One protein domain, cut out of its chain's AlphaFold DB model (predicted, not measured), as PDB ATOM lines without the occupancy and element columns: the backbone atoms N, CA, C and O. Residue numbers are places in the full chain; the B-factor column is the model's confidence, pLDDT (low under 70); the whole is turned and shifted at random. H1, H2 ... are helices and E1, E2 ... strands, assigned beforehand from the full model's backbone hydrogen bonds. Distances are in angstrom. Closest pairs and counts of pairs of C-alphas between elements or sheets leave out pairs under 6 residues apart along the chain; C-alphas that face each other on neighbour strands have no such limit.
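What this domain is: This is residues 8 to 188 of the 188 residues of an uncharacterized protein of Cellulophaga baltica (UniProt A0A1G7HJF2). A long, strongly twisted wall of antiparallel strands, E4 E5 E6 E7 E16 E13 with E10, E11 and E12 joined on past E13, has a smaller five-stranded sheet loosely over part of one face, and H1 packs on both sheets, on E3 of the smaller one and on E6 and E7 of the wall. The hairpin E14 E15 reaches away from this body and makes one end of the longest axis. The printed part has 181 residues, with 16 named strands and two named helices in the order E1 E2 E3 H1 E4 to E9 H2 E10 to E16; the class is mostly strand. The smaller sheet, E3 E2 E1 E8 E9, is mixed. The whole is compact, with a radius of gyration of the C-alphas of 17.5 A and spans of 55 by 39 by 34 A.

How they stand to each other: E1, residues 11 to 13, E2, residues 17 to 20, and E3, residues 23 to 26, form a meander, each strand the antiparallel neighbour of the one before; N 12 and O 19 are 2.9 A apart and N 25 and O 18 2.8 A, within hydrogen-bond range like the N and O pairs below. E8, residues 95 to 98, is parallel to E1, with N 13 and O 97 at 2.8 A, and forms a hairpin with E9, residues 101 to 104, with N 103 and O 96 at 2.8 A. H1, residues 31 to 38, is on this sheet; its closest C-alphas to E3 are those of Ile 37 and Lys 23, 6.7 A. A second meander is E4, residues 43 to 48, E5, residues 53 to 58, E6, residues 63 to 68, and E7, residues 73 to 80, with N 55 and O 45 at 2.9 A, N 56 and O 65 at 3.0 A, and N 64 and O 78 at 2.8 A. H1 is on this branched sheet too, at a height over the sheet of 9.1 A, and only just over E7, on which 3 of its C-alphas fall. E16, residues 180 to 187, is antiparallel to E7, with N 77 and O 183 at 2.8 A, and to E13, residues 144 to 151, with N 149 and O 182 at 2.8 A. On the other side of E13 lie E12, residues 139 to 141, with N 140 and O 144 at 2.8 A, and E11, residues 129 to 132, with N 130 and O 150 at 2.9 A. E10, residues 123 to 125, forms a hairpin with E11, with N 131 and O 124 at 2.7 A. E13 runs on into E14, residues 154 to 161, at 51 degrees. E14 forms a hairpin with E15, residues 164 to 175, with N 166 and O 159 at 3.0 A; E15 bends by 106 degrees at residue 172. H2, residues 109 to 113, only grazes the five-stranded sheet; its closest C-alphas to E15 are those of Val 109 and Thr 175, 5.9 A. In H1 and H2 every O i to N i+4 pair is within hydrogen-bond range.

Where its parts are: E1 begins at C-alpha 11, (-38.802, 43.389, 48.073), and E16 ends at C-alpha 187, (-53.962, 43.691, 27.035). From first to last C-alpha E15 measures 23.2 A, E16 21.9 A, E13 21.7 A and E7 21.1 A.

The domain as a whole: The two C-alphas farthest apart are those of Glu 32 and Gly 162, 56.3 A. The printed part has no cut. The link E7 to E8, residues 81 to 94, is long. Mean pLDDT of the printed part is 85.0; residues 47 to 52, 83 to 89, 133 to 137 and 188 are under 70.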
ATOM      1  N   GLU A   8     -33.435  46.632  55.716       92.94
ATOM      2  CA  GLU A   8     -34.627  47.380  56.137       92.94
ATOM      3  C   GLU A   8     -35.767  47.301  55.113       92.94
ATOM      4  O   GLU A   8     -36.927  47.158  55.494       92.94
ATOM      5  N   HIS A   9     -35.434  47.329  53.819       93.50
ATOM      6  CA  HIS A   9     -36.394  47.329  52.713       93.50
ATOM      7  C   HIS A   9     -36.337  46.021  51.935       93.50
ATOM      8  O   HIS A   9     -35.454  45.834  51.107       93.50
ATOM      9  N   ARG A  10     -37.266  45.098  52.176       95.31
ATOM     10  CA  ARG A  10     -37.293  43.760  51.563       95.31
ATOM     11  C   ARG A  10     -38.353  43.679  50.476       95.31
ATOM     12  O   ARG A  10     -39.539  43.653  50.797       95.31
ATOM     13  N   PHE A  11     -37.920  43.610  49.219       95.75
ATOM     14  CA  PHE A  11     -38.802  43.389  48.073       95.75
ATOM     15  C   PHE A  11     -38.764  41.934  47.617       95.75
ATOM     16  O   PHE A  11     -37.691  41.377  47.366       95.75
ATOM     17  N   GLU A  12     -39.948  41.352  47.454       96.25
ATOM     18  CA  GLU A  12     -40.147  40.057  46.809       96.25
ATOM     19  C   GLU A  12     -41.133  40.244  45.659       96.25
ATOM     20  O   GLU A  12     -42.275  40.644  45.878       96.25
ATOM     21  N   ILE A  13     -40.688  39.992  44.434       93.19
ATOM     22  CA  ILE A  13     -41.481  40.159  43.220       93.19
ATOM     23  C   ILE A  13     -41.676  38.783  42.595       93.19
ATOM     24  O   ILE A  13     -40.775  38.261  41.937       93.19
ATOM     25  N   ASP A  14     -42.829  38.172  42.853       90.69
ATOM     26  CA  ASP A  14     -43.233  36.914  42.228       90.69
ATOM     27  C   ASP A  14     -44.126  37.186  41.002       90.69
ATOM     28  O   ASP A  14     -44.257  38.326  40.558       90.69
ATOM     29  N   VAL A  15     -44.712  36.143  40.412       86.25
ATOM     30  CA  VAL A  15     -45.503  36.280  39.179       86.25
ATOM     31  C   VAL A  15     -46.798  37.076  39.411       86.25
ATOM     32  O   VAL A  15     -47.078  38.001  38.653       86.25
ATOM     33  N   CYS A  16     -47.577  36.744  40.453       88.62
ATOM     34  CA  CYS A  16     -48.843  37.434  40.759       88.62
ATOM     35  C   CYS A  16     -48.792  38.238  42.067       88.62
ATOM     36  O   CYS A  16     -49.479  39.249  42.193       88.62
ATOM     37  N   GLU A  17     -48.045  37.747  43.061       93.12
ATOM     38  CA  GLU A  17     -47.955  38.329  44.401       93.12
ATOM     39  C   GLU A  17     -46.640  39.090  44.551       93.12
ATOM     40  O   GLU A  17     -45.565  38.581  44.224       93.12
ATOM     41  N   PHE A  18     -46.719  40.286  45.120       95.06
ATOM     42  CA  PHE A  18     -45.555  41.076  45.486       95.06
ATOM     43  C   PHE A  18     -45.557  41.308  46.987       95.06
ATOM     44  O   PHE A  18     -46.617  41.414  47.605       95.06
ATOM     45  N   LYS A  19     -44.374  41.404  47.588       97.06
ATOM     46  CA  LYS A  19     -44.232  41.698  49.013       97.06
ATOM     47  C   LYS A  19     -43.244  42.814  49.237       97.06
ATOM     48  O   LYS A  19     -42.186  42.871  48.613       97.06
ATOM     49  N   TYR A  20     -43.596  43.663  50.189       96.69
ATOM     50  CA  TYR A  20     -42.701  44.653  50.755       96.69
ATOM     51  C   TYR A  20     -42.681  44.502  52.270       96.69
ATOM     52  O   TYR A  20     -43.720  44.576  52.930       96.69
ATOM     53  N   ASN A  21     -41.507  44.208  52.827       95.81
ATOM     54  CA  ASN A  21     -41.327  43.926  54.253       95.81
ATOM     55  C   ASN A  21     -42.299  42.861  54.801       95.81
ATOM     56  O   ASN A  21     -42.719  42.921  55.955       95.81
ATOM     57  N   GLY A  22     -42.629  41.865  53.971       95.62
ATOM     58  CA  GLY A  22     -43.539  40.762  54.299       95.62
ATOM     59  C   GLY A  22     -45.031  41.073  54.128       95.62
ATOM     60  O   GLY A  22     -45.845  40.165  54.270       95.62
ATOM     61  N   LYS A  23     -45.411  42.316  53.802       97.69
ATOM     62  CA  LYS A  23     -46.798  42.681  53.480       97.69
ATOM     63  C   LYS A  23     -47.071  42.465  51.993       97.69
ATOM     64  O   LYS A  23     -46.356  43.018  51.158       97.69
ATOM     65  N   SER A  24     -48.111  41.696  51.678       97.56
ATOM     66  CA  SER A  24     -48.480  41.366  50.299       97.56
ATOM     67  C   SER A  24     -49.314  42.449  49.616       97.56
ATOM     68  O   SER A  24     -50.221  43.029  50.221       97.56
ATOM     69  N   PHE A  25     -49.060  42.649  48.326       96.19
ATOM     70  CA  PHE A  25     -49.857  43.468  47.418       96.19
ATOM     71  C   PHE A  25     -49.858  42.876  46.002       96.19
ATOM     72  O   PHE A  25     -49.021  42.040  45.661       96.19
ATOM     73  N   PHE A  26     -50.822  43.298  45.190       94.19
ATOM     74  CA  PHE A  26     -51.130  42.732  43.878       94.19
ATOM     75  C   PHE A  26     -51.422  43.840  42.866       94.19
ATOM     76  O   PHE A  26     -51.871  44.930  43.229       94.19
ATOM     77  N   ILE A  27     -51.239  43.545  41.577       92.25
ATOM     78  CA  ILE A  27     -51.849  44.375  40.533       92.25
ATOM     79  C   ILE A  27     -53.374  44.349  40.742       92.25
ATOM     80  O   ILE A  27     -53.960  43.299  40.992       92.25
ATOM     81  N   GLY A  28     -54.008  45.517  40.668       91.38
ATOM     82  CA  GLY A  28     -55.432  45.727  40.917       91.38
ATOM     83  C   GLY A  28     -55.775  46.180  42.338       91.38
ATOM     84  O   GLY A  28     -56.909  46.609  42.563       91.38
ATOM     85  N   ASP A  29     -54.825  46.129  43.280       93.75
ATOM     86  CA  ASP A  29     -55.030  46.648  44.635       93.75
ATOM     87  C   ASP A  29     -55.336  48.152  44.621       93.75
ATOM     88  O   ASP A  29     -54.832  48.900  43.780       93.75
ATOM     89  N   SER A  30     -56.165  48.595  45.569       92.69
ATOM     90  CA  SER A  30     -56.538  50.004  45.679       92.69
ATOM     91  C   SER A  30     -55.387  50.857  46.203       92.69
ATOM     92  O   SER A  30     -54.507  50.386  46.933       92.69
ATOM     93  N   TYR A  31     -55.436  52.143  45.874       90.69
ATOM     94  CA  TYR A  31     -54.503  53.136  46.380       90.69
ATOM     95  C   TYR A  31     -54.366  53.119  47.911       90.69
ATOM     96  O   TYR A  31     -53.250  53.140  48.421       90.69
ATOM     97  N   GLU A  32     -55.466  52.996  48.658       92.38
ATOM     98  CA  GLU A  32     -55.447  52.987  50.128       92.38
ATOM     99  C   GLU A  32     -54.670  51.786  50.675       92.38
ATOM    100  O   GLU A  32     -53.936  51.901  51.661       92.38
ATOM    101  N   LYS A  33     -54.792  50.624  50.020       94.56
ATOM    102  CA  LYS A  33     -54.020  49.440  50.394       94.56
ATOM    103  C   LYS A  33     -52.533  49.664  50.146       94.56
ATOM    104  O   LYS A  33     -51.731  49.354  51.026       94.56
ATOM    105  N   ILE A  34     -52.166  50.243  49.005       94.06
ATOM    106  CA  ILE A  34     -50.774  50.591  48.700       94.06
ATOM    107  C   ILE A  34     -50.219  51.586  49.730       94.06
ATOM    108  O   ILE A  34     -49.164  51.330  50.312       94.06
ATOM    109  N   LEU A  35     -50.969  52.642  50.052       92.56
ATOM    110  CA  LEU A  35     -50.612  53.630  51.074       92.56
ATOM    111  C   LEU A  35     -50.387  52.980  52.453       92.56
ATOM    112  O   LEU A  35     -49.440  53.312  53.158       92.56
ATOM    113  N   SER A  36     -51.197  51.984  52.833       94.69
ATOM    114  CA  SER A  36     -51.036  51.262  54.111       94.69
ATOM    115  C   SER A  36     -49.754  50.410  54.212       94.69
ATOM    116  O   SER A  36     -49.320  50.023  55.309       94.69
ATOM    117  N   ILE A  37     -49.154  50.075  53.065       95.25
ATOM    118  CA  ILE A  37     -47.943  49.254  52.973       95.25
ATOM    119  C   ILE A  37     -46.703  50.139  52.893       95.25
ATOM    120  O   ILE A  37     -45.740  49.874  53.614       95.25
ATOM    121  N   PHE A  38     -46.741  51.169  52.047       92.75
ATOM    122  CA  PHE A  38     -45.583  51.998  51.711       92.75
ATOM    123  C   PHE A  38     -45.548  53.353  52.432       92.75
ATOM    124  O   PHE A  38     -44.498  53.983  52.460       92.75
ATOM    125  N   GLY A  39     -46.642  53.769  53.075       90.75
ATOM    126  CA  GLY A  39     -46.769  55.105  53.657       90.75
ATOM    127  C   GLY A  39     -47.070  56.162  52.597       90.75
ATOM    128  O   GLY A  39     -47.463  55.831  51.482       90.75
ATOM    129  N   GLU A  40     -46.910  57.434  52.958       86.62
ATOM    130  CA  GLU A  40     -47.133  58.553  52.039       86.62
ATOM    131  C   GLU A  40     -46.073  58.583  50.931       86.62
ATOM    132  O   GLU A  40     -44.874  58.469  51.180       86.62
ATOM    133  N   HIS A  41     -46.536  58.738  49.694       82.62
ATOM    134  CA  HIS A  41     -45.678  59.001  48.543       82.62
ATOM    135  C   HIS A  41     -45.140  60.437  48.603       82.62
ATOM    136  O   HIS A  41     -45.732  61.307  49.241       82.62
ATOM    137  N   LYS A  42     -44.042  60.714  47.894       77.38
ATOM    138  CA  LYS A  42     -43.466  62.069  47.855       77.38
ATOM    139  C   LYS A  42     -44.157  62.975  46.850       77.38
ATOM    140  O   LYS A  42     -44.467  64.112  47.179       77.38
ATOM    141  N   ASP A  43     -44.442  62.438  45.668       75.81
ATOM    142  CA  ASP A  43     -45.039  63.178  44.561       75.81
ATOM    143  C   ASP A  43     -46.229  62.408  43.970       75.81
ATOM    144  O   ASP A  43     -46.208  61.176  43.884       75.81
ATOM    145  N   GLU A  44     -47.266  63.147  43.567       79.00
ATOM    146  CA  GLU A  44     -48.404  62.664  42.777       79.00
ATOM    147  C   GLU A  44     -48.465  63.473  41.479       79.00
ATOM    148  O   GLU A  44     -48.613  64.696  41.494       79.00
ATOM    149  N   LEU A  45     -48.363  62.784  40.343       75.31
ATOM    150  CA  LEU A  45     -48.476  63.401  39.026       75.31
ATOM    151  C   LEU A  45     -49.623  62.753  38.249       75.31
ATOM    152  O   LEU A  45     -49.610  61.550  37.975       75.31
ATOM    153  N   PHE A  46     -50.601  63.564  37.846       70.56
ATOM    154  CA  PHE A  46     -51.627  63.142  36.899       70.56
ATOM    155  C   PHE A  46     -51.035  63.129  35.486       70.56
ATOM    156  O   PHE A  46     -50.660  64.173  34.950       70.56
ATOM    157  N   LEU A  47     -50.897  61.942  34.890       65.94
ATOM    158  CA  LEU A  47     -50.119  61.773  33.658       65.94
ATOM    159  C   LEU A  47     -50.924  61.999  32.375       65.94
ATOM    160  O   LEU A  47     -50.346  62.359  31.350       65.94
ATOM    161  N   SER A  48     -52.231  61.726  32.374       61.97
ATOM    162  CA  SER A  48     -53.028  61.801  31.146       61.97
ATOM    163  C   SER A  48     -54.527  61.733  31.409       61.97
ATOM    164  O   SER A  48     -54.985  60.791  32.043       61.97
ATOM    165  N   GLU A  49     -55.301  62.633  30.798       58.41
ATOM    166  CA  GLU A  49     -56.768  62.518  30.709       58.41
ATOM    167  C   GLU A  49     -57.223  61.367  29.795       58.41
ATOM    168  O   GLU A  49     -58.328  60.857  29.933       58.41
ATOM    169  N   LYS A  50     -56.373  60.946  28.846       54.19
ATOM    170  CA  LYS A  50     -56.715  59.933  27.834       54.19
ATOM    171  C   LYS A  50     -56.646  58.507  28.379       54.19
ATOM    172  O   LYS A  50     -57.380  57.645  27.909       54.19
ATOM    173  N   TYR A  51     -55.747  58.264  29.330       55.19
ATOM    174  CA  TYR A  51     -55.560  56.949  29.948       55.19
ATOM    175  C   TYR A  51     -55.838  56.942  31.457       55.19
ATOM    176  O   TYR A  51     -55.806  55.885  32.079       55.19
ATOM    177  N   SER A  52     -56.098  58.123  32.028       67.44
ATOM    178  CA  SER A  52     -56.478  58.365  33.418       67.44
ATOM    179  C   SER A  52     -55.609  57.611  34.428       67.44
ATOM    180  O   SER A  52     -56.108  56.818  35.225       67.44
ATOM    181  N   TYR A  53     -54.293  57.856  34.375       76.12
ATOM    182  CA  TYR A  53     -53.332  57.284  35.318       76.12
ATOM    183  C   TYR A  53     -52.760  58.324  36.282       76.12
ATOM    184  O   TYR A  53     -52.396  59.434  35.876       76.12
ATOM    185  N   TYR A  54     -52.578  57.905  37.530       79.00
ATOM    186  CA  TYR A  54     -51.781  58.609  38.531       79.00
ATOM    187  C   TYR A  54     -50.423  57.946  38.673       79.00
ATOM    188  O   TYR A  54     -50.339  56.719  38.762       79.00
ATOM    189  N   ARG A  55     -49.373  58.761  38.715       84.25
ATOM    190  CA  ARG A  55     -48.021  58.332  39.056       84.25
ATOM    191  C   ARG A  55     -47.715  58.724  40.490       84.25
ATOM    192  O   ARG A  55     -47.814  59.900  40.826       84.25
ATOM    193  N   PHE A  56     -47.304  57.743  41.282       82.44
ATOM    194  CA  PHE A  56     -46.861  57.943  42.657       82.44
ATOM    195  C   PHE A  56     -45.404  57.529  42.790       82.44
ATOM    196  O   PHE A  56     -45.045  56.415  42.391       82.44
ATOM    197  N   GLU A  57     -44.578  58.418  43.335       82.94
ATOM    198  CA  GLU A  57     -43.133  58.220  43.472       82.94
ATOM    199  C   GLU A  57     -42.723  58.091  44.945       82.94
ATOM    200  O   GLU A  57     -43.112  58.890  45.799       82.94
ATOM    201  N   TYR A  58     -41.919  57.066  45.227       81.19
ATOM    202  CA  TYR A  58     -41.287  56.805  46.517       81.19
ATOM    203  C   TYR A  58     -39.769  56.829  46.309       81.19
ATOM    204  O   TYR A  58     -39.133  55.795  46.085       81.19
ATOM    205  N   ASP A  59     -39.184  58.029  46.289       78.06
ATOM    206  CA  ASP A  59     -37.771  58.228  45.925       78.06
ATOM    207  C   ASP A  59     -36.777  57.585  46.886       78.06
ATOM    208  O   ASP A  59     -35.663  57.244  46.488       78.06
ATOM    209  N   ASP A  60     -37.157  57.477  48.156       79.19
ATOM    210  CA  ASP A  60     -36.363  56.856  49.210       79.19
ATOM    211  C   ASP A  60     -36.094  55.383  48.895       79.19
ATOM    212  O   ASP A  60     -34.961  54.933  49.030       79.19
ATOM    213  N   ILE A  61     -37.097  54.680  48.366       83.62
ATOM    214  CA  ILE A  61     -37.022  53.266  47.968       83.62
ATOM    215  C   ILE A  61     -36.972  53.053  46.451       83.62
ATOM    216  O   ILE A  61     -37.018  51.915  45.988       83.62
ATOM    217  N   LYS A  62     -36.846  54.138  45.677       85.62
ATOM    218  CA  LYS A  62     -36.721  54.146  44.210       85.62
ATOM    219  C   LYS A  62     -37.830  53.366  43.498       85.62
ATOM    220  O   LYS A  62     -37.580  52.605  42.558       85.62
ATOM    221  N   LEU A  63     -39.059  53.583  43.956       89.81
ATOM    222  CA  LEU A  63     -40.251  52.898  43.479       89.81
ATOM    223  C   LEU A  63     -41.240  53.876  42.842       89.81
ATOM    224  O   LEU A  63     -41.443  54.989  43.318       89.81
ATOM    225  N   THR A  64     -41.881  53.449  41.761       91.44
ATOM    226  CA  THR A  64     -42.958  54.193  41.110       91.44
ATOM    227  C   THR A  64     -44.150  53.282  40.870       91.44
ATOM    228  O   THR A  64     -44.003  52.204  40.290       91.44
ATOM    229  N   PHE A  65     -45.342  53.754  41.222       91.75
ATOM    230  CA  PHE A  65     -46.596  53.109  40.854       91.75
ATOM    231  C   PHE A  65     -47.353  53.903  39.794       91.75
ATOM    232  O   PHE A  65     -47.356  55.132  39.827       91.75
ATOM    233  N   LEU A  66     -48.032  53.190  38.894       91.31
ATOM    234  CA  LEU A  66     -49.097  53.742  38.059       91.31
ATOM    235  C   LEU A  66     -50.434  53.155  38.503       91.31
ATOM    236  O   LEU A  66     -50.545  51.938  38.669       91.31
ATOM    237  N   LEU A  67     -51.428  54.018  38.698       90.00
ATOM    238  CA  LEU A  67     -52.764  53.644  39.151       90.00
ATOM    239  C   LEU A  67     -53.818  54.118  38.151       90.00
ATOM    240  O   LEU A  67     -53.764  55.272  37.744       90.00
ATOM    241  N   SER A  68     -54.758  53.257  37.758       87.31
ATOM    242  CA  SER A  68     -55.828  53.563  36.791       87.31
ATOM    243  C   SER A  68     -57.048  54.224  37.419       87.31
ATOM    244  O   SER A  68     -57.395  53.915  38.557       87.31
ATOM    245  N   GLU A  69     -57.798  54.980  36.625       78.19
ATOM    246  CA  GLU A  69     -59.183  55.376  36.911       78.19
ATOM    247  C   GLU A  69     -60.211  54.551  36.104       78.19
ATOM    248  O   GLU A  69     -59.890  54.065  35.016       78.19
ATOM    249  N   PRO A  70     -61.469  54.441  36.582       76.44
ATOM    250  CA  PRO A  70     -61.950  54.923  37.876       76.44
ATOM    251  C   PRO A  70     -61.421  54.094  39.062       76.44
ATOM    252  O   PRO A  70     -61.337  52.868  38.985       76.44
ATOM    253  N   GLY A  71     -61.118  54.752  40.184       78.19
ATOM    254  CA  GLY A  71     -60.915  54.097  41.486       78.19
ATOM    255  C   GLY A  71     -59.470  53.779  41.877       78.19
ATOM    256  O   GLY A  71     -59.274  52.935  42.748       78.19
ATOM    257  N   LYS A  72     -58.483  54.427  41.240       87.31
ATOM    258  CA  LYS A  72     -57.043  54.350  41.556       87.31
ATOM    259  C   LYS A  72     -56.593  52.928  41.926       87.31
ATOM    260  O   LYS A  72     -56.228  52.652  43.068       87.31
ATOM    261  N   LYS A  73     -56.634  52.013  40.956       91.12
ATOM    262  CA  LYS A  73     -56.129  50.637  41.122       91.12
ATOM    263  C   LYS A  73     -54.722  50.508  40.571       91.12
ATOM    264  O   LYS A  73     -54.457  51.010  39.485       91.12
ATOM    265  N   LEU A  74     -53.835  49.814  41.280       92.38
ATOM    266  CA  LEU A  74     -52.465  49.568  40.831       92.38
ATOM    267  C   LEU A  74     -52.455  48.826  39.492       92.38
ATOM    268  O   LEU A  74     -52.960  47.716  39.401       92.38
ATOM    269  N   THR A  75     -51.836  49.405  38.467       91.25
ATOM    270  CA  THR A  75     -51.681  48.773  37.146       91.25
ATOM    271  C   THR A  75     -50.232  48.534  36.773       91.25
ATOM    272  O   THR A  75     -49.943  47.693  35.927       91.25
ATOM    273  N   THR A  76     -49.297  49.288  37.347       92.06
ATOM    274  CA  THR A  76     -47.869  49.112  37.077       92.06
ATOM    275  C   THR A  76     -47.038  49.439  38.303       92.06
ATOM    276  O   THR A  76     -47.267  50.438  38.979       92.06
ATOM    277  N   LEU A  77     -46.021  48.621  38.520       93.81
ATOM    278  CA  LEU A  77     -44.920  48.807  39.450       93.81
ATOM    279  C   LEU A  77     -43.640  48.985  38.628       93.81
ATOM    280  O   LEU A  77     -43.332  48.141  37.789       93.81
ATOM    281  N   ASN A  78     -42.874  50.037  38.895       92.19
ATOM    282  CA  ASN A  78     -41.505  50.182  38.406       92.19
ATOM    283  C   ASN A  78     -40.564  50.332  39.600       92.19
ATOM    284  O   ASN A  78     -40.771  51.204  40.441       92.19
ATOM    285  N   LEU A  79     -39.529  49.503  39.659       91.75
ATOM    286  CA  LEU A  79     -38.496  49.527  40.687       91.75
ATOM    287  C   LEU A  79     -37.147  49.794  40.019       91.75
ATOM    288  O   LEU A  79     -36.744  49.040  39.128       91.75
ATOM    289  N   ALA A  80     -36.447  50.851  40.429       88.94
ATOM    290  CA  ALA A  80     -35.098  51.110  39.937       88.94
ATOM    291  C   ALA A  80     -34.070  50.300  40.744       88.94
ATOM    292  O   ALA A  80     -34.090  50.283  41.973       88.94
ATOM    293  N   LEU A  81     -33.168  49.625  40.031       87.88
ATOM    294  CA  LEU A  81     -32.185  48.683  40.577       87.88
ATOM    295  C   LEU A  81     -30.729  49.129  40.344       87.88
ATOM    296  O   LEU A  81     -29.818  48.584  40.961       87.88
ATOM    297  N   ASP A  82     -30.487  50.124  39.483       77.12
ATOM    298  CA  ASP A  82     -29.162  50.730  39.287       77.12
ATOM    299  C   ASP A  82     -29.044  52.069  40.032       77.12
ATOM    300  O   ASP A  82     -29.915  52.939  39.962       77.12
ATOM    301  N   ARG A  83     -27.885  52.259  40.669       62.84
ATOM    302  CA  ARG A  83     -27.417  53.501  41.302       62.84
ATOM    303  C   ARG A  83     -27.383  54.686  40.335       62.84
ATOM    304  O   ARG A  83     -27.450  55.827  40.767       62.84
ATOM    305  N   ARG A  84     -27.250  54.433  39.030       55.25
ATOM    306  CA  ARG A  84     -27.057  55.481  38.013       55.25
ATOM    307  C   ARG A  84     -28.342  56.119  37.489       55.25
ATOM    308  O   ARG A  84     -28.251  57.133  36.806       55.25
ATOM    309  N   PHE A  85     -29.520  55.554  37.762       50.25
ATOM    310  CA  PHE A  85     -30.742  55.964  37.058       50.25
ATOM    311  C   PHE A  85     -31.438  57.206  37.653       50.25
ATOM    312  O   PHE A  85     -32.300  57.772  36.992       50.25
ATOM    313  N   THR A  86     -31.089  57.664  38.869       46.56
ATOM    314  CA  THR A  86     -31.827  58.762  39.547       46.56
ATOM    315  C   THR A  86     -30.973  59.711  40.413       46.56
ATOM    316  O   THR A  86     -31.500  60.366  41.312       46.56
ATOM    317  N   GLY A  87     -29.665  59.818  40.157       51.62
ATOM    318  CA  GLY A  87     -28.740  60.633  40.964       51.62
ATOM    319  C   GLY A  87     -27.995  59.823  42.029       51.62
ATOM    320  O   GLY A  87     -28.330  58.670  42.274       51.62
ATOM    321  N   ASP A  88     -26.967  60.431  42.630       56.03
ATOM    322  CA  ASP A  88     -25.852  59.815  43.384       56.03
ATOM    323  C   ASP A  88     -26.205  58.946  44.616       56.03
ATOM    324  O   ASP A  88     -25.313  58.511  45.349       56.03
ATOM    325  N   VAL A  89     -27.482  58.660  44.868       63.75
ATOM    326  CA  VAL A  89     -27.938  57.875  46.019       63.75
ATOM    327  C   VAL A  89     -28.339  56.474  45.568       63.75
ATOM    328  O   VAL A  89     -29.286  56.286  44.802       63.75
ATOM    329  N   ALA A  90     -27.603  55.479  46.061       71.56
ATOM    330  CA  ALA A  90     -27.889  54.071  45.817       71.56
ATOM    331  C   ALA A  90     -29.282  53.674  46.351       71.56
ATOM    332  O   ALA A  90     -29.719  54.236  47.357       71.56
ATOM    333  N   PRO A  91     -29.962  52.687  45.732       83.38
ATOM    334  CA  PRO A  91     -31.167  52.103  46.313       83.38
ATOM    335  C   PRO A  91     -30.903  51.619  47.751       83.38
ATOM    336  O   PRO A  91     -29.807  51.115  48.021       83.38
ATOM    337  N   PRO A  92     -31.874  51.716  48.675       86.88
ATOM    338  CA  PRO A  92     -31.673  51.401  50.093       86.88
ATOM    339  C   PRO A  92     -31.741  49.887  50.384       86.88
ATOM    340  O   PRO A  92     -32.035  49.453  51.496       86.88
ATOM    341  N   PHE A  93     -31.501  49.060  49.368       89.19
ATOM    342  CA  PHE A  93     -31.482  47.605  49.432       89.19
ATOM    343  C   PHE A  93     -30.379  47.072  48.516       89.19
ATOM    344  O   PHE A  93     -30.039  47.690  47.512       89.19
ATOM    345  N   GLU A  94     -29.821  45.910  48.851       90.69
ATOM    346  CA  GLU A  94     -28.759  45.272  48.056       90.69
ATOM    347  C   GLU A  94     -29.232  44.009  47.336       90.69
ATOM    348  O   GLU A  94     -28.647  43.614  46.326       90.69
ATOM    349  N   ILE A  95     -30.275  43.365  47.867       93.50
ATOM    350  CA  ILE A  95     -30.839  42.122  47.348       93.50
ATOM    351  C   ILE A  95     -32.353  42.283  47.235       93.50
ATOM    352  O   ILE A  95     -32.993  42.811  48.140       93.50
ATOM    353  N   ILE A  96     -32.943  41.782  46.156       94.62
ATOM    354  CA  ILE A  96     -34.389  41.540  46.069       94.62
ATOM    355  C   ILE A  96     -34.621  40.070  45.738       94.62
ATOM    356  O   ILE A  96     -33.753  39.423  45.152       94.62
ATOM    357  N   LEU A  97     -35.784  39.528  46.091       95.19
ATOM    358  CA  LEU A  97     -36.182  38.211  45.606       95.19
ATOM    359  C   LEU A  97     -37.020  38.390  44.345       95.19
ATOM    360  O   LEU A  97     -38.137  38.887  44.411       95.19
ATOM    361  N   LEU A  98     -36.495  37.977  43.198       92.00
ATOM    362  CA  LEU A  98     -37.238  37.940  41.944       92.00
ATOM    363  C   LEU A  98     -37.625  36.489  41.675       92.00
ATOM    364  O   LEU A  98     -36.753  35.642  41.507       92.00
ATOM    365  N   ARG A  99     -38.925  36.179  41.673       88.56
ATOM    366  CA  ARG A  99     -39.446  34.805  41.535       88.56
ATOM    367  C   ARG A  99     -38.820  33.843  42.549       88.56
ATOM    368  O   ARG A  99     -38.434  32.726  42.217       88.56
ATOM    369  N   LYS A 100     -38.689  34.313  43.796       90.75
ATOM    370  CA  LYS A 100     -38.046  33.611  44.928       90.75
ATOM    371  C   LYS A 100     -36.541  33.357  44.762       90.75
ATOM    372  O   LYS A 100     -35.940  32.734  45.632       90.75
ATOM    373  N   ILE A 101     -35.921  33.869  43.700       92.25
ATOM    374  CA  ILE A 101     -34.480  33.784  43.465       92.25
ATOM    375  C   ILE A 101     -33.831  35.092  43.936       92.25
ATOM    376  O   ILE A 101     -34.296  36.173  43.562       92.25
ATOM    377  N   PRO A 102     -32.769  35.039  44.757       94.00
ATOM    378  CA  PRO A 102     -32.081  36.241  45.199       94.00
ATOM    379  C   PRO A 102     -31.330  36.898  44.038       94.00
ATOM    380  O   PRO A 102     -30.380  36.340  43.495       94.00
ATOM    381  N   TYR A 103     -31.729  38.119  43.695       93.44
ATOM    382  CA  TYR A 103     -31.000  39.000  42.791       93.44
ATOM    383  C   TYR A 103     -30.218  40.027  43.605       93.44
ATOM    384  O   TYR A 103     -30.801  40.800  44.367       93.44
ATOM    385  N   LYS A 104     -28.897  40.050  43.424       93.06
ATOM    386  CA  LYS A 104     -28.021  41.077  43.987       93.06
ATOM    387  C   LYS A 104     -27.891  42.234  42.999       93.06
ATOM    388  O   LYS A 104     -27.639  42.006  41.817       93.06
ATOM    389  N   LEU A 105     -28.034  43.467  43.483       90.00
ATOM    390  CA  LEU A 105     -27.938  44.651  42.631       90.00
ATOM    391  C   LEU A 105     -26.611  44.703  41.867       90.00
ATOM    392  O   LEU A 105     -25.535  44.565  42.450       90.00
ATOM    393  N   GLY A 106     -26.712  44.972  40.566       88.69
ATOM    394  CA  GLY A 106     -25.575  45.057  39.655       88.69
ATOM    395  C   GLY A 106     -25.271  43.761  38.912       88.69
ATOM    396  O   GLY A 106     -24.517  43.821  37.944       88.69
ATOM    397  N   ASN A 107     -25.878  42.635  39.297       92.75
ATOM    398  CA  ASN A 107     -25.769  41.406  38.520       92.75
ATOM    399  C   ASN A 107     -26.416  41.586  37.133       92.75
ATOM    400  O   ASN A 107     -27.418  42.287  36.951       92.75
ATOM    401  N   SER A 108     -25.833  40.932  36.141       94.06
ATOM    402  CA  SER A 108     -26.385  40.767  34.801       94.06
ATOM    403  C   SER A 108     -27.575  39.808  34.778       94.06
ATOM    404  O   SER A 108     -27.845  39.089  35.743       94.06
ATOM    405  N   VAL A 109     -28.296  39.781  33.652       93.44
ATOM    406  CA  VAL A 109     -29.348  38.776  33.435       93.44
ATOM    407  C   VAL A 109     -28.736  37.375  33.447       93.44
ATOM    408  O   VAL A 109     -29.313  36.486  34.056       93.44
ATOM    409  N   ASN A 110     -27.549  37.183  32.865       94.38
ATOM    410  CA  ASN A 110     -26.839  35.901  32.880       94.38
ATOM    411  C   ASN A 110     -26.490  35.437  34.299       94.38
ATOM    412  O   ASN A 110     -26.858  34.328  34.668       94.38
ATOM    413  N   GLU A 111     -25.877  36.296  35.114       94.81
ATOM    414  CA  GLU A 111     -25.557  35.963  36.513       94.81
ATOM    415  C   GLU A 111     -26.820  35.677  37.342       94.81
ATOM    416  O   GLU A 111     -26.798  34.851  38.248       94.81
ATOM    417  N   PHE A 112     -27.942  36.346  37.052       93.44
ATOM    418  CA  PHE A 112     -29.224  36.002  37.670       93.44
ATOM    419  C   PHE A 112     -29.751  34.642  37.190       93.44
ATOM    420  O   PHE A 112     -30.245  33.856  37.998       93.44
ATOM    421  N   MET A 113     -29.629  34.345  35.893       92.50
ATOM    422  CA  MET A 113     -30.086  33.081  35.317       92.50
ATOM    423  C   MET A 113     -29.347  31.878  35.902       92.50
ATOM    424  O   MET A 113     -29.997  30.873  36.170       92.50
ATOM    425  N   GLU A 114     -28.045  31.999  36.179       93.50
ATOM    426  CA  GLU A 114     -27.234  30.961  36.842       93.50
ATOM    427  C   GLU A 114     -27.796  30.525  38.206       93.50
ATOM    428  O   GLU A 114     -27.552  29.406  38.655       93.50
ATOM    429  N   LEU A 115     -28.570  31.396  38.862       90.38
ATOM    430  CA  LEU A 115     -29.212  31.139  40.153       90.38
ATOM    431  C   LEU A 115     -30.656  30.623  40.017       90.38
ATOM    432  O   LEU A 115     -31.345  30.446  41.023       90.38
ATOM    433  N   SER A 116     -31.134  30.408  38.792       86.31
ATOM    434  CA  SER A 116     -32.530  30.110  38.466       86.31
ATOM    435  C   SER A 116     -32.657  28.952  37.471       86.31
ATOM    436  O   SER A 116     -31.669  28.412  36.987       86.31
ATOM    437  N   ASP A 117     -33.888  28.585  37.118       84.06
ATOM    438  CA  ASP A 117     -34.177  27.676  36.004       84.06
ATOM    439  C   ASP A 117     -34.431  28.421  34.673       84.06
ATOM    440  O   ASP A 117     -34.932  27.828  33.708       84.06
ATOM    441  N   LEU A 118     -34.158  29.727  34.621       85.62
ATOM    442  CA  LEU A 118     -34.372  30.573  33.449       85.62
ATOM    443  C   LEU A 118     -33.256  30.398  32.418       85.62
ATOM    444  O   LEU A 118     -32.128  30.030  32.728       85.62
ATOM    445  N   ASN A 119     -33.589  30.706  31.172       88.88
ATOM    446  CA  ASN A 119     -32.653  30.795  30.063       88.88
ATOM    447  C   ASN A 119     -33.187  31.806  29.034       88.88
ATOM    448  O   ASN A 119     -34.316  32.296  29.153       88.88
ATOM    449  N   HIS A 120     -32.399  32.087  27.997       89.31
ATOM    450  CA  HIS A 120     -32.802  33.004  26.927       89.31
ATOM    451  C   HIS A 120     -33.947  32.479  26.044       89.31
ATOM    452  O   HIS A 120     -34.549  33.269  25.330       89.31
ATOM    453  N   ASP A 121     -34.324  31.197  26.130       86.00
ATOM    454  CA  ASP A 121     -35.532  30.683  25.462       86.00
ATOM    455  C   ASP A 121     -36.812  31.053  26.232       86.00
ATOM    456  O   ASP A 121     -37.881  31.199  25.642       86.00
ATOM    457  N   LYS A 122     -36.708  31.221  27.557       85.12
ATOM    458  CA  LYS A 122     -37.796  31.644  28.458       85.12
ATOM    459  C   LYS A 122     -37.913  33.170  28.587       85.12
ATOM    460  O   LYS A 122     -38.860  33.661  29.210       85.12
ATOM    461  N   LEU A 123     -36.976  33.927  28.010       86.06
ATOM    462  CA  LEU A 123     -36.937  35.390  28.039       86.06
ATOM    463  C   LEU A 123     -36.984  35.954  26.614       86.06
ATOM    464  O   LEU A 123     -36.074  35.753  25.819       86.06
ATOM    465  N   LYS A 124     -38.016  36.737  26.284       87.25
ATOM    466  CA  LYS A 124     -37.991  37.572  25.074       87.25
ATOM    467  C   LYS A 124     -37.115  38.778  25.347       87.25
ATOM    468  O   LYS A 124     -37.142  39.299  26.452       87.25
ATOM    469  N   HIS A 125     -36.406  39.282  24.349       89.12
ATOM    470  CA  HIS A 125     -35.651  40.517  24.519       89.12
ATOM    471  C   HIS A 125     -35.924  41.510  23.392       89.12
ATOM    472  O   HIS A 125     -36.244  41.146  22.261       89.12
ATOM    473  N   THR A 126     -35.814  42.791  23.731       86.69
ATOM    474  CA  THR A 126     -35.783  43.897  22.768       86.69
ATOM    475  C   THR A 126     -34.332  44.336  22.575       86.69
ATOM    476  O   THR A 126     -33.423  43.539  22.775       86.69
ATOM    477  N   GLN A 127     -34.081  45.584  22.178       80.81
ATOM    478  CA  GLN A 127     -32.726  46.148  22.183       80.81
ATOM    479  C   GLN A 127     -32.291  46.664  23.564       80.81
ATOM    480  O   GLN A 127     -31.118  46.983  23.740       80.81
ATOM    481  N   HIS A 128     -33.222  46.775  24.518       82.81
ATOM    482  CA  HIS A 128     -32.998  47.455  25.800       82.81
ATOM    483  C   HIS A 128     -33.487  46.670  27.016       82.81
ATOM    484  O   HIS A 128     -33.278  47.101  28.142       82.81
ATOM    485  N   SER A 129     -34.172  45.548  26.815       88.50
ATOM    486  CA  SER A 129     -34.811  44.837  27.917       88.50
ATOM    487  C   SER A 129     -34.992  43.358  27.638       88.50
ATOM    488  O   SER A 129     -35.025  42.937  26.478       88.50
ATOM    489  N   PHE A 130     -35.182  42.605  28.717       90.88
ATOM    490  CA  PHE A 130     -35.612  41.214  28.726       90.88
ATOM    491  C   PHE A 130     -36.989  41.123  29.386       90.88
ATOM    492  O   PHE A 130     -37.248  41.779  30.387       90.88
ATOM    493  N   SER A 131     -37.876  40.304  28.852       86.75
ATOM    494  CA  SER A 131     -39.248  40.128  29.312       86.75
ATOM    495  C   SER A 131     -39.512  38.650  29.522       86.75
ATOM    496  O   SER A 131     -39.206  37.827  28.656       86.75
ATOM    497  N   PHE A 132     -40.126  38.311  30.647       81.81
ATOM    498  CA  PHE A 132     -40.519  36.935  30.919       81.81
ATOM    499  C   PHE A 132     -41.615  36.481  29.955       81.81
ATOM    500  O   PHE A 132     -42.608  37.182  29.753       81.81
ATOM    501  N   ILE A 133     -41.447  35.296  29.368       66.00
ATOM    502  CA  ILE A 133     -42.449  34.682  28.494       66.00
ATOM    503  C   ILE A 133     -43.380  33.833  29.362       66.00
ATOM    504  O   ILE A 133     -43.270  32.614  29.404       66.00
ATOM    505  N   GLU A 134     -44.280  34.469  30.108       64.31
ATOM    506  CA  GLU A 134     -45.270  33.754  30.927       64.31
ATOM    507  C   GLU A 134     -46.632  34.442  30.868       64.31
ATOM    508  O   GLU A 134     -47.139  34.937  31.868       64.31
ATOM    509  N   LEU A 135     -47.219  34.469  29.668       55.19
ATOM    510  CA  LEU A 135     -48.488  35.155  29.410       55.19
ATOM    511  C   LEU A 135     -49.664  34.570  30.218       55.19
ATOM    512  O   LEU A 135     -50.580  35.300  30.551       55.19
ATOM    513  N   GLU A 136     -49.640  33.286  30.588       56.12
ATOM    514  CA  GLU A 136     -50.834  32.603  31.128       56.12
ATOM    515  C   GLU A 136     -50.877  32.456  32.658       56.12
ATOM    516  O   GLU A 136     -51.897  32.049  33.207       56.12
ATOM    517  N   LYS A 137     -49.790  32.747  33.387       66.12
ATOM    518  CA  LYS A 137     -49.725  32.402  34.823       66.12
ATOM    519  C   LYS A 137     -50.484  33.366  35.739       66.12
ATOM    520  O   LYS A 137     -50.810  32.977  36.856       66.12
ATOM    521  N   CYS A 138     -50.771  34.589  35.288       74.31
ATOM    522  CA  CYS A 138     -51.456  35.608  36.086       74.31
ATOM    523  C   CYS A 138     -52.356  36.492  35.213       74.31
ATOM    524  O   CYS A 138     -52.034  37.652  34.941       74.31
ATOM    525  N   SER A 139     -53.485  35.941  34.773       77.31
ATOM    526  CA  SER A 139     -54.543  36.717  34.124       77.31
ATOM    527  C   SER A 139     -55.368  37.470  35.171       77.31
ATOM    528  O   SER A 139     -55.839  36.880  36.141       77.31
ATOM    529  N   ILE A 140     -55.555  38.773  34.972       78.19
ATOM    530  CA  ILE A 140     -56.467  39.603  35.776       78.19
ATOM    531  C   ILE A 140     -57.908  39.371  35.312       78.19
ATOM    532  O   ILE A 140     -58.837  39.335  36.119       78.19
ATOM    533  N   ASN A 141     -58.083  39.190  34.005       78.31
ATOM    534  CA  ASN A 141     -59.314  38.766  33.346       78.31
ATOM    535  C   ASN A 141     -58.965  38.090  32.008       78.31
ATOM    536  O   ASN A 141     -57.793  37.883  31.703       78.31
ATOM    537  N   GLU A 142     -59.978  37.747  31.210       75.19
ATOM    538  CA  GLU A 142     -59.816  37.037  29.932       75.19
ATOM    539  C   GLU A 142     -58.893  37.751  28.926       75.19
ATOM    540  O   GLU A 142     -58.295  37.082  28.087       75.19
ATOM    541  N   ASN A 143     -58.725  39.074  29.034       79.38
ATOM    542  CA  ASN A 143     -57.977  39.886  28.070       79.38
ATOM    543  C   ASN A 143     -56.713  40.533  28.652       79.38
ATOM    544  O   ASN A 143     -55.963  41.163  27.912       79.38
ATOM    545  N   GLU A 144     -56.471  40.416  29.958       82.81
ATOM    546  CA  GLU A 144     -55.402  41.140  30.648       82.81
ATOM    547  C   GLU A 144     -54.501  40.198  31.433       82.81
ATOM    548  O   GLU A 144     -54.956  39.467  32.316       82.81
ATOM    549  N   THR A 145     -53.199  40.262  31.155       87.00
ATOM    550  CA  THR A 145     -52.179  39.413  31.778       87.00
ATOM    551  C   THR A 145     -51.083  40.251  32.418       87.00
ATOM    552  O   THR A 145     -50.703  41.316  31.919       87.00
ATOM    553  N   ILE A 146     -50.576  39.790  33.564       88.00
ATOM    554  CA  ILE A 146     -49.438  40.431  34.222       88.00
ATOM    555  C   ILE A 146     -48.161  40.046  33.481       88.00
ATOM    556  O   ILE A 146     -47.867  38.868  33.280       88.00
ATOM    557  N   PHE A 147     -47.362  41.047  33.124       87.19
ATOM    558  CA  PHE A 147     -46.042  40.856  32.541       87.19
ATOM    559  C   PHE A 147     -44.953  41.404  33.462       87.19
ATOM    560  O   PHE A 147     -45.169  42.342  34.229       87.19
ATOM    561  N   THR A 148     -43.747  40.850  33.345       89.69
ATOM    562  CA  THR A 148     -42.545  41.349  34.025       89.69
ATOM    563  C   THR A 148     -41.447  41.624  33.001       89.69
ATOM    564  O   THR A 148     -41.151  40.773  32.158       89.69
ATOM    565  N   VAL A 149     -40.835  42.805  33.084       91.56
ATOM    566  CA  VAL A 149     -39.707  43.245  32.257       91.56
ATOM    567  C   VAL A 149     -38.529  43.594  33.152       91.56
ATOM    568  O   VAL A 149     -38.664  44.337  34.120       91.56
ATOM    569  N   LEU A 150     -37.368  43.081  32.780       92.44
ATOM    570  CA  LEU A 150     -36.057  43.435  33.287       92.44
ATOM    571  C   LEU A 150     -35.442  44.452  32.328       92.44
ATOM    572  O   LEU A 150     -35.188  44.149  31.161       92.44
ATOM    573  N   ASP A 151     -35.209  45.666  32.813       91.38
ATOM    574  CA  ASP A 151     -34.446  46.670  32.076       91.38
ATOM    575  C   ASP A 151     -32.962  46.295  32.143       91.38
ATOM    576  O   ASP A 151     -32.297  46.462  33.167       91.38
ATOM    577  N   SER A 152     -32.467  45.701  31.065       91.19
ATOM    578  CA  SER A 152     -31.079  45.306  30.886       91.19
ATOM    579  C   SER A 152     -30.789  45.250  29.395       91.19
ATOM    580  O   SER A 152     -31.549  44.673  28.618       91.19
ATOM    581  N   ASN A 153     -29.659  45.831  28.997       89.75
ATOM    582  CA  ASN A 153     -29.244  45.853  27.605       89.75
ATOM    583  C   ASN A 153     -28.692  44.475  27.196       89.75
ATOM    584  O   ASN A 153     -27.684  44.040  27.769       89.75
ATOM    585  N   PRO A 154     -29.271  43.816  26.178       91.25
ATOM    586  CA  PRO A 154     -28.644  42.664  25.549       91.25
ATOM    587  C   PRO A 154     -27.325  43.065  24.890       91.25
ATOM    588  O   PRO A 154     -27.187  44.174  24.360       91.25
ATOM    589  N   VAL A 155     -26.358  42.151  24.892       91.62
ATOM    590  CA  VAL A 155     -25.090  42.336  24.183       91.62
ATOM    591  C   VAL A 155     -25.202  41.681  22.813       91.62
ATOM    592  O   VAL A 155     -25.792  40.617  22.652       91.62
ATOM    593  N   TYR A 156     -24.656  42.341  21.799       90.75
ATOM    594  CA  TYR A 156     -24.643  41.835  20.433       90.75
ATOM    595  C   TYR A 156     -23.203  41.694  19.978       90.75
ATOM    596  O   TYR A 156     -22.364  42.552  20.262       90.75
ATOM    597  N   LYS A 157     -22.926  40.634  19.222       89.31
ATOM    598  CA  LYS A 157     -21.639  40.481  18.546       89.31
ATOM    599  C   LYS A 157     -21.491  41.603  17.526       89.31
ATOM    600  O   LYS A 157     -22.454  41.968  16.857       89.31
ATOM    601  N   ASN A 158     -20.288  42.138  17.384       85.94
ATOM    602  CA  ASN A 158     -19.991  43.119  16.346       85.94
ATOM    603  C   ASN A 158     -19.490  42.404  15.089       85.94
ATOM    604  O   ASN A 158     -18.715  41.454  15.182       85.94
ATOM    605  N   ILE A 159     -19.923  42.869  13.919       84.81
ATOM    606  CA  ILE A 159     -19.412  42.415  12.623       84.81
ATOM    607  C   ILE A 159     -18.617  43.571  12.003       84.81
ATOM    608  O   ILE A 159     -19.087  44.711  11.991       84.81
ATOM    609  N   GLY A 160     -17.421  43.281  11.484       82.88
ATOM    610  CA  GLY A 160     -16.524  44.278  10.886       82.88
ATOM    611  C   GLY A 160     -15.526  44.885  11.881       82.88
ATOM    612  O   GLY A 160     -15.075  44.206  12.802       82.88
ATOM    613  N   GLY A 161     -15.151  46.154  11.669       82.44
ATOM    614  CA  GLY A 161     -14.199  46.888  12.514       82.44
ATOM    615  C   GLY A 161     -14.029  48.361  12.113       82.44
ATOM    616  O   GLY A 161     -14.333  48.760  10.986       82.44
ATOM    617  N   GLY A 162     -13.550  49.193  13.045       78.50
ATOM    618  CA  GLY A 162     -13.360  50.633  12.825       78.50
ATOM    619  C   GLY A 162     -14.672  51.363  12.500       78.50
ATOM    620  O   GLY A 162     -15.701  51.116  13.129       78.50
ATOM    621  N   HIS A 163     -14.653  52.244  11.493       78.38
ATOM    622  CA  HIS A 163     -15.832  53.005  11.044       78.38
ATOM    623  C   HIS A 163     -16.942  52.147  10.406       78.38
ATOM    624  O   HIS A 163     -18.057  52.631  10.244       78.38
ATOM    625  N   MET A 164     -16.665  50.884  10.065       76.31
ATOM    626  CA  MET A 164     -17.643  49.933   9.522       76.31
ATOM    627  C   MET A 164     -17.940  48.822  10.532       76.31
ATOM    628  O   MET A 164     -17.798  47.634  10.241       76.31
ATOM    629  N   THR A 165     -18.328  49.212  11.741       83.00
ATOM    630  CA  THR A 165     -18.824  48.268  12.747       83.00
ATOM    631  C   THR A 165     -20.345  48.219  12.663       83.00
ATOM    632  O   THR A 165     -21.007  49.233  12.880       83.00
ATOM    633  N   ILE A 166     -20.903  47.048  12.349       84.19
ATOM    634  CA  ILE A 166     -22.353  46.814  12.331       84.19
ATOM    635  C   ILE A 166     -22.749  45.838  13.441       84.19
ATOM    636  O   ILE A 166     -21.979  44.951  13.821       84.19
ATOM    637  N   ARG A 167     -23.968  45.997  13.962       84.44
ATOM    638  CA  ARG A 167     -24.529  45.098  14.975       84.44
ATOM    639  C   ARG A 167     -24.819  43.731  14.348       84.44
ATOM    640  O   ARG A 167     -25.540  43.649  13.359       84.44
ATOM    641  N   GLY A 168     -24.255  42.681  14.931       87.44
ATOM    642  CA  GLY A 168     -24.489  41.287  14.571       87.44
ATOM    643  C   GLY A 168     -25.553  40.616  15.438       87.44
ATOM    644  O   GLY A 168     -26.437  41.268  15.993       87.44
ATOM    645  N   ALA A 169     -25.470  39.288  15.534       89.88
ATOM    646  CA  ALA A 169     -26.397  38.483  16.320       89.88
ATOM    647  C   ALA A 169     -26.292  38.777  17.826       89.88
ATOM    648  O   ALA A 169     -25.238  39.190  18.319       89.88
ATOM    649  N   PHE A 170     -27.391  38.536  18.541       91.25
ATOM    650  CA  PHE A 170     -27.410  38.537  20.003       91.25
ATOM    651  C   PHE A 170     -26.368  37.551  20.548       91.25
ATOM    652  O   PHE A 170     -26.188  36.464  19.993       91.25
ATOM    653  N   ASP A 171     -25.665  37.954  21.605       91.69
ATOM    654  CA  ASP A 171     -24.713  37.116  22.317       91.69
ATOM    655  C   ASP A 171     -25.338  36.602  23.624       91.69
ATOM    656  O   ASP A 171     -25.398  37.348  24.599       91.69
ATOM    657  N   PRO A 172     -25.821  35.347  23.673       90.06
ATOM    658  CA  PRO A 172     -26.509  34.826  24.852       90.06
ATOM    659  C   PRO A 172     -25.586  34.637  26.061       90.06
ATOM    660  O   PRO A 172     -26.075  34.529  27.182       90.06
ATOM    661  N   GLU A 173     -24.268  34.633  25.864       90.75
ATOM    662  CA  GLU A 173     -23.276  34.453  26.931       90.75
ATOM    663  C   GLU A 173     -23.021  35.736  27.736       90.75
ATOM    664  O   GLU A 173     -22.357  35.704  28.770       90.75
ATOM    665  N   SER A 174     -23.518  36.887  27.270       90.00
ATOM    666  CA  SER A 174     -23.222  38.177  27.883       90.00
ATOM    667  C   SER A 174     -24.436  39.102  27.882       90.00
ATOM    668  O   SER A 174     -25.075  39.342  26.860       90.00
ATOM    669  N   THR A 175     -24.743  39.682  29.039       93.12
ATOM    670  CA  THR A 175     -25.800  40.687  29.190       93.12
ATOM    671  C   THR A 175     -25.357  41.807  30.114       93.12
ATOM    672  O   THR A 175     -24.455  41.651  30.937       93.12
ATOM    673  N   GLY A 176     -25.985  42.974  29.966       90.62
ATOM    674  CA  GLY A 176     -25.785  44.076  30.895       90.62
ATOM    675  C   GLY A 176     -26.385  43.800  32.283       90.62
ATOM    676  O   GLY A 176     -27.193  42.879  32.446       90.62
ATOM    677  N   PRO A 177     -26.041  44.631  33.284       91.94
ATOM    678  CA  PRO A 177     -26.676  44.587  34.599       91.94
ATOM    679  C   PRO A 177     -28.182  44.857  34.498       91.94
ATOM    680  O   PRO A 177     -28.608  45.629  33.633       91.94
ATOM    681  N   ILE A 178     -28.977  44.278  35.400       91.25
ATOM    682  CA  ILE A 178     -30.403  44.610  35.516       91.25
ATOM    683  C   ILE A 178     -30.538  45.940  36.260       91.25
ATOM    684  O   ILE A 178     -30.241  46.048  37.453       91.25
ATOM    685  N   LYS A 179     -30.982  46.964  35.535       89.94
ATOM    686  CA  LYS A 179     -31.081  48.353  35.999       89.94
ATOM    687  C   LYS A 179     -32.441  48.721  36.551       89.94
ATOM    688  O   LYS A 179     -32.552  49.679  37.314       89.94
ATOM    689  N   GLY A 180     -33.460  47.968  36.180       90.25
ATOM    690  CA  GLY A 180     -34.820  48.214  36.605       90.25
ATOM    691  C   GLY A 180     -35.681  46.983  36.415       90.25
ATOM    692  O   GLY A 180     -35.361  46.077  35.643       90.25
ATOM    693  N   LEU A 181     -36.788  46.973  37.134       92.44
ATOM    694  CA  LEU A 181     -37.817  45.960  37.046       92.44
ATOM    695  C   LEU A 181     -39.150  46.664  36.850       92.44
ATOM    696  O   LEU A 181     -39.509  47.552  37.622       92.44
ATOM    697  N   LYS A 182     -39.892  46.250  35.832       92.38
ATOM    698  CA  LYS A 182     -41.256  46.701  35.588       92.38
ATOM    699  C   LYS A 182     -42.194  45.513  35.647       92.38
ATOM    700  O   LYS A 182     -41.974  44.521  34.957       92.38
ATOM    701  N   VAL A 183     -43.268  45.649  36.408       92.12
ATOM    702  CA  VAL A 183     -44.397  44.723  36.398       92.12
ATOM    703  C   VAL A 183     -45.643  45.506  36.028       92.12
ATOM    704  O   VAL A 183     -45.862  46.589  36.564       92.12
ATOM    705  N   GLY A 184     -46.450  45.003  35.103       89.81
ATOM    706  CA  GLY A 184     -47.669  45.695  34.695       89.81
ATOM    707  C   GLY A 184     -48.638  44.811  33.932       89.81
ATOM    708  O   GLY A 184     -48.459  43.597  33.878       89.81
ATOM    709  N   ILE A 185     -49.659  45.436  33.346       87.88
ATOM    710  CA  ILE A 185     -50.740  44.760  32.621       87.88
ATOM    711  C   ILE A 185     -50.524  44.875  31.112       87.88
ATOM    712  O   ILE A 185     -50.339  45.979  30.596       87.88
ATOM    713  N   SER A 186     -50.575  43.749  30.407       79.88
ATOM    714  CA  SER A 186     -50.673  43.699  28.950       79.88
ATOM    715  C   SER A 186     -52.094  43.308  28.572       79.88
ATOM    716  O   SER A 186     -52.600  42.306  29.071       79.88
ATOM    717  N   ALA A 187     -52.712  44.077  27.677       73.19
ATOM    718  CA  ALA A 187     -53.962  43.691  27.035       73.19
ATOM    719  C   ALA A 187     -53.666  42.858  25.776       73.19
ATOM    720  O   ALA A 187     -52.674  43.123  25.086       73.19
ATOM    721  N   HIS A 188     -54.503  41.856  25.511       59.25
ATOM    722  CA  HIS A 188     -54.475  41.018  24.311       59.25
ATOM    723  C   HIS A 188     -55.431  41.517  23.228       59.25
ATOM    724  O   HIS A 188     -56.509  42.048  23.579       59.25
TER     725      HIS A 188